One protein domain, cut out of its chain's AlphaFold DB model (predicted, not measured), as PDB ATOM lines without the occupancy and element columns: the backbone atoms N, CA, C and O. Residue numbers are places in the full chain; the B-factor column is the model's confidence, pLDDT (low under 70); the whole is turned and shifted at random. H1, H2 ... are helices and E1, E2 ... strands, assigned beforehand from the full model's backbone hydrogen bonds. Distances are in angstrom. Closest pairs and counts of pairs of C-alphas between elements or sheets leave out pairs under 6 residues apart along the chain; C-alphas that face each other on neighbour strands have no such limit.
ATOM      1  N   VAL A   7     -20.778  19.476 -30.078       90.50
ATOM      2  CA  VAL A   7     -21.005  18.098 -30.525       90.50
ATOM      3  C   VAL A   7     -20.469  17.949 -31.936       90.50
ATOM      4  O   VAL A   7     -20.893  18.661 -32.845       90.50
ATOM      5  N   LEU A   8     -19.529  17.028 -32.110       88.69
ATOM      6  CA  LEU A   8     -18.981  16.665 -33.407       88.69
ATOM      7  C   LEU A   8     -19.753  15.460 -33.946       88.69
ATOM      8  O   LEU A   8     -19.856  14.440 -33.270       88.69
ATOM      9  N   THR A   9     -20.302  15.588 -35.150       89.00
ATOM     10  CA  THR A   9     -21.116  14.562 -35.816       89.00
ATOM     11  C   THR A   9     -20.769  14.490 -37.307       89.00
ATOM     12  O   THR A   9     -19.966  15.286 -37.792       89.00
ATOM     13  N   HIS A  10     -21.372  13.545 -38.034       84.00
ATOM     14  CA  HIS A  10     -21.164  13.313 -39.469       84.00
ATOM     15  C   HIS A  10     -19.701  13.044 -39.849       84.00
ATOM     16  O   HIS A  10     -19.175  13.581 -40.824       84.00
ATOM     17  N   PHE A  11     -19.033  12.168 -39.101       80.50
ATOM     18  CA  PHE A  11     -17.724  11.670 -39.511       80.50
ATOM     19  C   PHE A  11     -17.878  10.778 -40.746       80.50
ATOM     20  O   PHE A  11     -18.611   9.794 -40.714       80.50
ATOM     21  N   SER A  12     -17.147  11.069 -41.824       69.62
ATOM     22  CA  SER A  12     -17.113  10.252 -43.051       69.62
ATOM     23  C   SER A  12     -16.338   8.933 -42.880       69.62
ATOM     24  O   SER A  12     -15.740   8.399 -43.817       69.62
ATOM     25  N   ALA A  13     -16.320   8.392 -41.663       62.19
ATOM     26  CA  ALA A  13     -15.655   7.147 -41.349       62.19
ATOM     27  C   ALA A  13     -16.516   5.969 -41.823       62.19
ATOM     28  O   ALA A  13     -17.685   5.846 -41.480       62.19
ATOM     29  N   LYS A  14     -15.911   5.047 -42.578       56.84
ATOM     30  CA  LYS A  14     -16.547   3.802 -43.059       56.84
ATOM     31  C   LYS A  14     -16.968   2.841 -41.923       56.84
ATOM     32  O   LYS A  14     -17.534   1.788 -42.187       56.84
ATOM     33  N   TYR A  15     -16.655   3.166 -40.670       56.62
ATOM     34  CA  TYR A  15     -16.866   2.320 -39.499       56.62
ATOM     35  C   TYR A  15     -17.249   3.192 -38.299       56.62
ATOM     36  O   TYR A  15     -16.783   4.329 -38.218       56.62
ATOM     37  N   ALA A  16     -18.014   2.629 -37.359       58.34
ATOM     38  CA  ALA A  16     -18.372   3.225 -36.067       58.34
ATOM     39  C   ALA A  16     -17.138   3.354 -35.152       58.34
ATOM     40  O   ALA A  16     -16.986   2.646 -34.162       58.34
ATOM     41  N   LYS A  17     -16.191   4.197 -35.556       65.94
ATOM     42  CA  LYS A  17     -14.901   4.393 -34.902       65.94
ATOM     43  C   LYS A  17     -14.792   5.848 -34.496       65.94
ATOM     44  O   LYS A  17     -15.106   6.739 -35.285       65.94
ATOM     45  N   VAL A  18     -14.281   6.080 -33.294       67.31
ATOM     46  CA  VAL A  18     -13.864   7.418 -32.890       67.31
ATOM     47  C   VAL A  18     -12.669   7.836 -33.757       67.31
ATOM     48  O   VAL A  18     -11.688   7.092 -33.831       67.31
ATOM     49  N   PRO A  19     -12.731   8.988 -34.450       70.19
ATOM     50  CA  PRO A  19     -11.579   9.491 -35.178       70.19
ATOM     51  C   PRO A  19     -10.433   9.791 -34.205       70.19
ATOM     52  O   PRO A  19     -10.696  10.169 -33.060       70.19
ATOM     53  N   PRO A  20      -9.166   9.681 -34.642       71.31
ATOM     54  CA  PRO A  20      -8.045  10.174 -33.857       71.31
ATOM     55  C   PRO A  20      -8.226  11.680 -33.646       71.31
ATOM     56  O   PRO A  20      -8.051  12.481 -34.564       71.31
ATOM     57  N   LEU A  21      -8.653  12.056 -32.442       75.44
ATOM     58  CA  LEU A  21      -8.810  13.452 -32.075       75.44
ATOM     59  C   LEU A  21      -7.459  14.029 -31.635       75.44
ATOM     60  O   LEU A  21      -6.625  13.320 -31.074       75.44
ATOM     61  N   PRO A  22      -7.229  15.329 -31.821       81.19
ATOM     62  CA  PRO A  22      -6.110  16.007 -31.185       81.19
ATOM     63  C   PRO A  22      -6.275  16.103 -29.662       81.19
ATOM     64  O   PRO A  22      -7.386  16.271 -29.156       81.19
ATOM     65  N   ASP A  23      -5.163  16.104 -28.929       82.25
ATOM     66  CA  ASP A  23      -5.166  16.159 -27.458       82.25
ATOM     67  C   ASP A  23      -5.745  17.471 -26.902       82.25
ATOM     68  O   ASP A  23      -6.224  17.528 -25.770       82.25
ATOM     69  N   TYR A  24      -5.746  18.548 -27.697       83.31
ATOM     70  CA  TYR A  24      -6.351  19.817 -27.283       83.31
ATOM     71  C   TYR A  24      -7.874  19.717 -27.117       83.31
ATOM     72  O   TYR A  24      -8.446  20.468 -26.331       83.31
ATOM     73  N   ILE A  25      -8.533  18.795 -27.830       82.69
ATOM     74  CA  ILE A  25      -9.984  18.592 -27.733       82.69
ATOM     75  C   ILE A  25     -10.341  17.973 -26.384       82.69
ATOM     76  O   ILE A  25     -11.311  18.375 -25.747       82.69
ATOM     77  N   GLU A  26      -9.518  17.037 -25.925       80.25
ATOM     78  CA  GLU A  26      -9.669  16.420 -24.612       80.25
ATOM     79  C   GLU A  26      -9.421  17.435 -23.490       80.25
ATOM     80  O   GLU A  26     -10.217  17.538 -22.559       80.25
ATOM     81  N   LYS A  27      -8.383  18.272 -23.630       83.19
ATOM     82  CA  LYS A  27      -8.085  19.356 -22.676       83.19
ATOM     83  C   LYS A  27      -9.194  20.404 -22.582       83.19
ATOM     84  O   LYS A  27      -9.373  20.993 -21.521       83.19
ATOM     85  N   ALA A  28      -9.923  20.647 -23.670       84.50
ATOM     86  CA  ALA A  28     -11.035  21.592 -23.676       84.50
ATOM     87  C   ALA A  28     -12.226  21.099 -22.834       84.50
ATOM     88  O   ALA A  28     -12.966  21.914 -22.287       84.50
ATOM     89  N   GLY A  29     -12.414  19.778 -22.713       84.81
ATOM     90  CA  GLY A  29     -13.399  19.158 -21.818       84.81
ATOM     91  C   GLY A  29     -14.871  19.474 -22.122       84.81
ATOM     92  O   GLY A  29     -15.750  19.060 -21.373       84.81
ATOM     93  N   ASN A  30     -15.157  20.196 -23.207       88.50
ATOM     94  CA  ASN A  30     -16.495  20.635 -23.613       88.50
ATOM     95  C   ASN A  30     -16.910  20.094 -24.989       88.50
ATOM     96  O   ASN A  30     -17.923  20.529 -25.544       88.50
ATOM     97  N   VAL A  31     -16.113  19.186 -25.552       89.19
ATOM     98  CA  VAL A  31     -16.344  18.590 -26.864       89.19
ATOM     99  C   VAL A  31     -16.795  17.149 -26.689       89.19
ATOM    100  O   VAL A  31     -16.143  16.368 -26.005       89.19
ATOM    101  N   THR A  32     -17.890  16.798 -27.347       89.81
ATOM    102  CA  THR A  32     -18.467  15.457 -27.359       89.81
ATOM    103  C   THR A  32     -18.457  14.910 -28.779       89.81
ATOM    104  O   THR A  32     -18.766  15.620 -29.737       89.81
ATOM    105  N   ILE A  33     -18.129  13.628 -28.914       87.94
ATOM    106  CA  ILE A  33     -18.222  12.890 -30.175       87.94
ATOM    107  C   ILE A  33     -19.592  12.227 -30.216       87.94
ATOM    108  O   ILE A  33     -19.920  11.451 -29.321       87.94
ATOM    109  N   ALA A  34     -20.394  12.538 -31.230       88.75
ATOM    110  CA  ALA A  34     -21.646  11.839 -31.456       88.75
ATOM    111  C   ALA A  34     -21.359  10.398 -31.894       88.75
ATOM    112  O   ALA A  34     -20.596  10.169 -32.834       88.75
ATOM    113  N   MET A  35     -21.986   9.448 -31.208       84.31
ATOM    114  CA  MET A  35     -21.991   8.031 -31.569       84.31
ATOM    115  C   MET A  35     -23.373   7.652 -32.106       84.31
ATOM    116  O   MET A  35     -24.374   8.296 -31.773       84.31
ATOM    117  N   ASP A  36     -23.443   6.593 -32.908       85.25
ATOM    118  CA  ASP A  36     -24.723   6.076 -33.389       85.25
ATOM    119  C   ASP A  36     -25.625   5.717 -32.201       85.25
ATOM    120  O   ASP A  36     -25.181   5.134 -31.210       85.25
ATOM    121  N   ASN A  37     -26.898   6.103 -32.292       86.69
ATOM    122  CA  ASN A  37     -27.908   5.926 -31.244       86.69
ATOM    123  C   ASN A  37     -27.574   6.601 -29.895       86.69
ATOM    124  O   ASN A  37     -28.156   6.258 -28.866       86.69
ATOM    125  N   MET A  38     -26.668   7.582 -29.878       88.44
ATOM    126  CA  MET A  38     -26.356   8.349 -28.677       88.44
ATOM    127  C   MET A  38     -27.513   9.279 -28.297       88.44
ATOM    128  O   MET A  38     -27.881  10.178 -29.051       88.44
ATOM    129  N   VAL A  39     -28.042   9.104 -27.087       90.62
ATOM    130  CA  VAL A  39     -29.043  10.000 -26.497       90.62
ATOM    131  C   VAL A  39     -28.390  10.783 -25.369       90.62
ATOM    132  O   VAL A  39     -27.899  10.209 -24.397       90.62
ATOM    133  N   VAL A  40     -28.382  12.108 -25.493       90.06
ATOM    134  CA  VAL A  40     -27.839  13.018 -24.480       90.06
ATOM    135  C   VAL A  40     -28.811  14.137 -24.171       90.06
ATOM    136  O   VAL A  40     -29.576  14.578 -25.025       90.06
ATOM    137  N   THR A  41     -28.743  14.629 -22.942       90.88
ATOM    138  CA  THR A  41     -29.437  15.838 -22.520       90.88
ATOM    139  C   THR A  41     -28.419  16.976 -22.386       90.88
ATOM    140  O   THR A  41     -27.219  16.737 -22.212       90.88
ATOM    141  N   PRO A  42     -28.863  18.243 -22.408       87.56
ATOM    142  CA  PRO A  42     -27.979  19.385 -22.172       87.56
ATOM    143  C   PRO A  42     -27.189  19.306 -20.857       87.56
ATOM    144  O   PRO A  42     -26.075  19.826 -20.779       87.56
ATOM    145  N   SER A  43     -27.739  18.643 -19.834       88.38
ATOM    146  CA  SER A  43     -27.072  18.429 -18.548       88.38
ATOM    147  C   SER A  43     -26.006  17.331 -18.595       88.38
ATOM    148  O   SER A  43     -24.989  17.460 -17.916       88.38
ATOM    149  N   THR A  44     -26.182  16.284 -19.408       88.12
ATOM    150  CA  THR A  44     -25.217  15.174 -19.510       88.12
ATOM    151  C   THR A  44     -24.103  15.420 -20.525       88.12
ATOM    152  O   THR A  44     -23.076  14.748 -20.471       88.12
ATOM    153  N   LEU A  45     -24.235  16.424 -21.396       88.00
ATOM    154  CA  LEU A  45     -23.233  16.775 -22.412       88.00
ATOM    155  C   LEU A  45     -21.816  16.974 -21.840       88.00
ATOM    156  O   LEU A  45     -20.859  16.392 -22.344       88.00
ATOM    157  N   GLN A  46     -21.695  17.693 -20.724       86.44
ATOM    158  CA  GLN A  46     -20.422  17.892 -20.013       86.44
ATOM    159  C   GLN A  46     -19.800  16.577 -19.517       86.44
ATOM    160  O   GLN A  46     -18.583  16.416 -19.509       86.44
ATOM    161  N   LEU A  47     -20.635  15.619 -19.108       88.44
ATOM    162  CA  LEU A  47     -20.168  14.301 -18.693       88.44
ATOM    163  C   LEU A  47     -19.698  13.489 -19.902       88.44
ATOM    164  O   LEU A  47     -18.650  12.856 -19.841       88.44
ATOM    165  N   THR A  48     -20.434  13.546 -21.013       87.94
ATOM    166  CA  THR A  48     -20.071  12.802 -22.226       87.94
ATOM    167  C   THR A  48     -18.756  13.255 -22.851       87.94
ATOM    168  O   THR A  48     -18.046  12.424 -23.407       87.94
ATOM    169  N   ALA A  49     -18.363  14.521 -22.687       87.12
ATOM    170  CA  ALA A  49     -17.046  14.995 -23.112       87.12
ATOM    171  C   ALA A  49     -15.893  14.272 -22.386       87.12
ATOM    172  O   ALA A  49     -14.842  14.014 -22.969       87.12
ATOM    173  N   LYS A  50     -16.108  13.846 -21.133       88.31
ATOM    174  CA  LYS A  50     -15.130  13.073 -20.346       88.31
ATOM    175  C   LYS A  50     -15.019  11.609 -20.774       88.31
ATOM    176  O   LYS A  50     -14.124  10.914 -20.305       88.31
ATOM    177  N   LEU A  51     -15.908  11.130 -21.646       86.75
ATOM    178  CA  LEU A  51     -15.848   9.766 -22.177       86.75
ATOM    179  C   LEU A  51     -14.846   9.626 -23.328       86.75
ATOM    180  O   LEU A  51     -14.523   8.502 -23.692       86.75
ATOM    181  N   ILE A  52     -14.320  10.727 -23.877       86.31
ATOM    182  CA  ILE A  52     -13.307  10.698 -24.944       86.31
ATOM    183  C   ILE A  52     -12.124   9.760 -24.632       86.31
ATOM    184  O   ILE A  52     -11.857   8.899 -25.473       86.31
ATOM    185  N   PRO A  53     -11.432   9.848 -23.477       87.06
ATOM    186  CA  PRO A  53     -10.321   8.941 -23.171       87.06
ATOM    187  C   PRO A  53     -10.761   7.474 -23.101       87.06
ATOM    188  O   PRO A  53     -10.063   6.595 -23.596       87.06
ATOM    189  N   VAL A  54     -11.955   7.205 -22.563       88.62
ATOM    190  CA  VAL A  54     -12.510   5.845 -22.500       88.62
ATOM    191  C   VAL A  54     -12.762   5.304 -23.905       88.62
ATOM    192  O   VAL A  54     -12.388   4.178 -24.213       88.62
ATOM    193  N   LEU A  55     -13.356   6.111 -24.785       84.81
ATOM    194  CA  LEU A  55     -13.615   5.713 -26.165       84.81
ATOM    195  C   LEU A  55     -12.315   5.486 -26.950       84.81
ATOM    196  O   LEU A  55     -12.264   4.581 -27.779       84.81
ATOM    197  N   ARG A  56     -11.255   6.263 -26.686       84.31
ATOM    198  CA  ARG A  56      -9.933   6.022 -27.287       84.31
ATOM    199  C   ARG A  56      -9.372   4.661 -26.911       84.31
ATOM    200  O   ARG A  56      -8.827   3.993 -27.781       84.31
ATOM    201  N   GLU A  57      -9.520   4.266 -25.652       87.25
ATOM    202  CA  GLU A  57      -9.048   2.967 -25.180       87.25
ATOM    203  C   GLU A  57      -9.878   1.825 -25.778       87.25
ATOM    204  O   GLU A  57      -9.336   0.869 -26.326       87.25
ATOM    205  N   VAL A  58     -11.209   1.966 -25.771       88.88
ATOM    206  CA  VAL A  58     -12.132   0.971 -26.347       88.88
ATOM    207  C   VAL A  58     -11.855   0.737 -27.834       88.88
ATOM    208  O   VAL A  58     -11.887  -0.403 -28.287       88.88
ATOM    209  N   PHE A  59     -11.552   1.797 -28.586       85.62
ATOM    210  CA  PHE A  59     -11.256   1.730 -30.019       85.62
ATOM    211  C   PHE A  59      -9.755   1.794 -30.330       85.62
ATOM    212  O   PHE A  59      -9.368   2.147 -31.449       85.62
ATOM    213  N   PHE A  60      -8.887   1.480 -29.363       86.19
ATOM    214  CA  PHE A  60      -7.440   1.661 -29.497       86.19
ATOM    215  C   PHE A  60      -6.872   0.920 -30.711       86.19
ATOM    216  O   PHE A  60      -6.076   1.470 -31.482       86.19
ATOM    217  N   LYS A  61      -7.316  -0.323 -30.914       86.06
ATOM    218  CA  LYS A  61      -6.884  -1.166 -32.032       86.06
ATOM    219  C   LYS A  61      -7.268  -0.533 -33.367       86.06
ATOM    220  O   LYS A  61      -6.436  -0.377 -34.260       86.06
ATOM    221  N   GLU A  62      -8.520  -0.120 -33.495       83.44
ATOM    222  CA  GLU A  62      -9.077   0.479 -34.696       83.44
ATOM    223  C   GLU A  62      -8.430   1.826 -35.035       83.44
ATOM    224  O   GLU A  62      -8.170   2.096 -36.212       83.44
ATOM    225  N   ILE A  63      -8.181   2.660 -34.020       82.19
ATOM    226  CA  ILE A  63      -7.505   3.956 -34.147       82.19
ATOM    227  C   ILE A  63      -6.056   3.745 -34.590       82.19
ATOM    228  O   ILE A  63      -5.597   4.414 -35.521       82.19
ATOM    229  N   SER A  64      -5.352   2.788 -33.985       84.25
ATOM    230  CA  SER A  64      -3.968   2.451 -34.335       84.25
ATOM    231  C   SER A  64      -3.850   1.973 -35.783       84.25
ATOM    232  O   SER A  64      -3.011   2.469 -36.534       84.25
ATOM    233  N   GLU A  65      -4.746   1.086 -36.225       85.31
ATOM    234  CA  GLU A  65      -4.784   0.611 -37.613       85.31
ATOM    235  C   GLU A  65      -5.021   1.749 -38.621       85.31
ATOM    236  O   GLU A  65      -4.393   1.788 -39.683       85.31
ATOM    237  N   ILE A  66      -5.927   2.685 -38.314       80.69
ATOM    238  CA  ILE A  66      -6.202   3.846 -39.175       80.69
ATOM    239  C   ILE A  66      -4.995   4.778 -39.222       80.69
ATOM    240  O   ILE A  66      -4.613   5.217 -40.306       80.69
ATOM    241  N   THR A  67      -4.383   5.040 -38.071       81.88
ATOM    242  CA  THR A  67      -3.218   5.923 -37.946       81.88
ATOM    243  C   THR A  67      -2.023   5.358 -38.710       81.88
ATOM    244  O   THR A  67      -1.365   6.062 -39.469       81.88
ATOM    245  N   GLN A  68      -1.783   4.050 -38.624       85.38
ATOM    246  CA  GLN A  68      -0.732   3.403 -39.404       85.38
ATOM    247  C   GLN A  68      -1.000   3.494 -40.917       85.38
ATOM    248  O   GLN A  68      -0.081   3.724 -41.707       85.38
ATOM    249  N   ARG A  69      -2.262   3.337 -41.342       83.69
ATOM    250  CA  ARG A  69      -2.649   3.488 -42.754       83.69
ATOM    251  C   ARG A  69      -2.499   4.927 -43.243       83.69
ATOM    252  O   ARG A  69      -2.074   5.105 -44.383       83.69
ATOM    253  N   SER A  70      -2.839   5.929 -42.432       82.69
ATOM    254  CA  SER A  70      -2.687   7.338 -42.810       82.69
ATOM    255  C   SER A  70      -1.214   7.728 -42.925       82.69
ATOM    256  O   SER A  70      -0.834   8.306 -43.940       82.69
ATOM    257  N   ILE A  71      -0.369   7.315 -41.973       84.44
ATOM    258  CA  ILE A  71       1.085   7.538 -42.023       84.44
ATOM    259  C   ILE A  71       1.679   6.905 -43.283       84.44
ATOM    260  O   ILE A  71       2.409   7.562 -44.021       84.44
ATOM    261  N   LYS A  72       1.325   5.648 -43.584       86.31
ATOM    262  CA  LYS A  72       1.826   4.961 -44.781       86.31
ATOM    263  C   LYS A  72       1.466   5.709 -46.067       86.31
ATOM    264  O   LYS A  72       2.308   5.808 -46.953       86.31
ATOM    265  N   ARG A  73       0.239   6.234 -46.169       83.38
ATOM    266  CA  ARG A  73      -0.194   7.040 -47.323       83.38
ATOM    267  C   ARG A  73       0.597   8.338 -47.429       83.38
ATOM    268  O   ARG A  73       1.120   8.618 -48.497       83.38
ATOM    269  N   HIS A  74       0.765   9.055 -46.320       83.62
ATOM    270  CA  HIS A  74       1.534  10.297 -46.296       83.62
ATOM    271  C   HIS A  74       2.987  10.075 -46.738       83.62
ATOM    272  O   HIS A  74       3.500  10.798 -47.583       83.62
TER     273      HIS A  74
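AT A GLANCE: This is residues 7 to 74 of the 112 residues of an uncharacterized protein of Gongylonema pulchrum (UniProt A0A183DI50). The longest helix, H4, makes an arm whose residues 68 to 74 stick out from a small body of three short helices, H1 to H3, strand E1 and long loops. The 68 printed residues hold four named helices and one named strand, in the order H1 E1 H2 H3 H4: mostly helix. The whole is elongated, 41 by 25 by 18 A, and only just compact, close to loose, with a radius of gyration of the C-alphas of 12.7 A.

IN THESE COORDINATES: H4, residues 60 to 74, runs 20.9 A from C-alpha 60 at (-7.440, 1.661, -29.497) to C-alpha 74 at (1.534, 10.297, -46.296). H3 is residues 52 to 58, 9.9 A; H2 45 to 49, 6.5 A; E1 31 to 33, 6.9 A; H1 23 to 28, 8.8 A.

HOW THE PARTS SIT: H4 and H3 are close but not clearly touching, about perpendicular at 83 degrees; their closest C-alphas, Arg 56 and Ile 63, are 7.6 A apart. H4 is apart from H1, E1 and H2. The closest C-alphas of E1 and H2, Thr 32 and Ala 49, are 4.5 A apart. E1 pairs with no named strand, but residues 7 to 8 pair with its residues 32 to 33, parallel. In the four helices every O i to N i+4 pair is within hydrogen-bond range.

THE WHOLE: The C-alphas farthest apart, Ser 43 and Lys 72, are 41.3 A apart. The printed part has no cut; the link E1 to H2 is long. Residues 12 to 18 have pLDDT under 70.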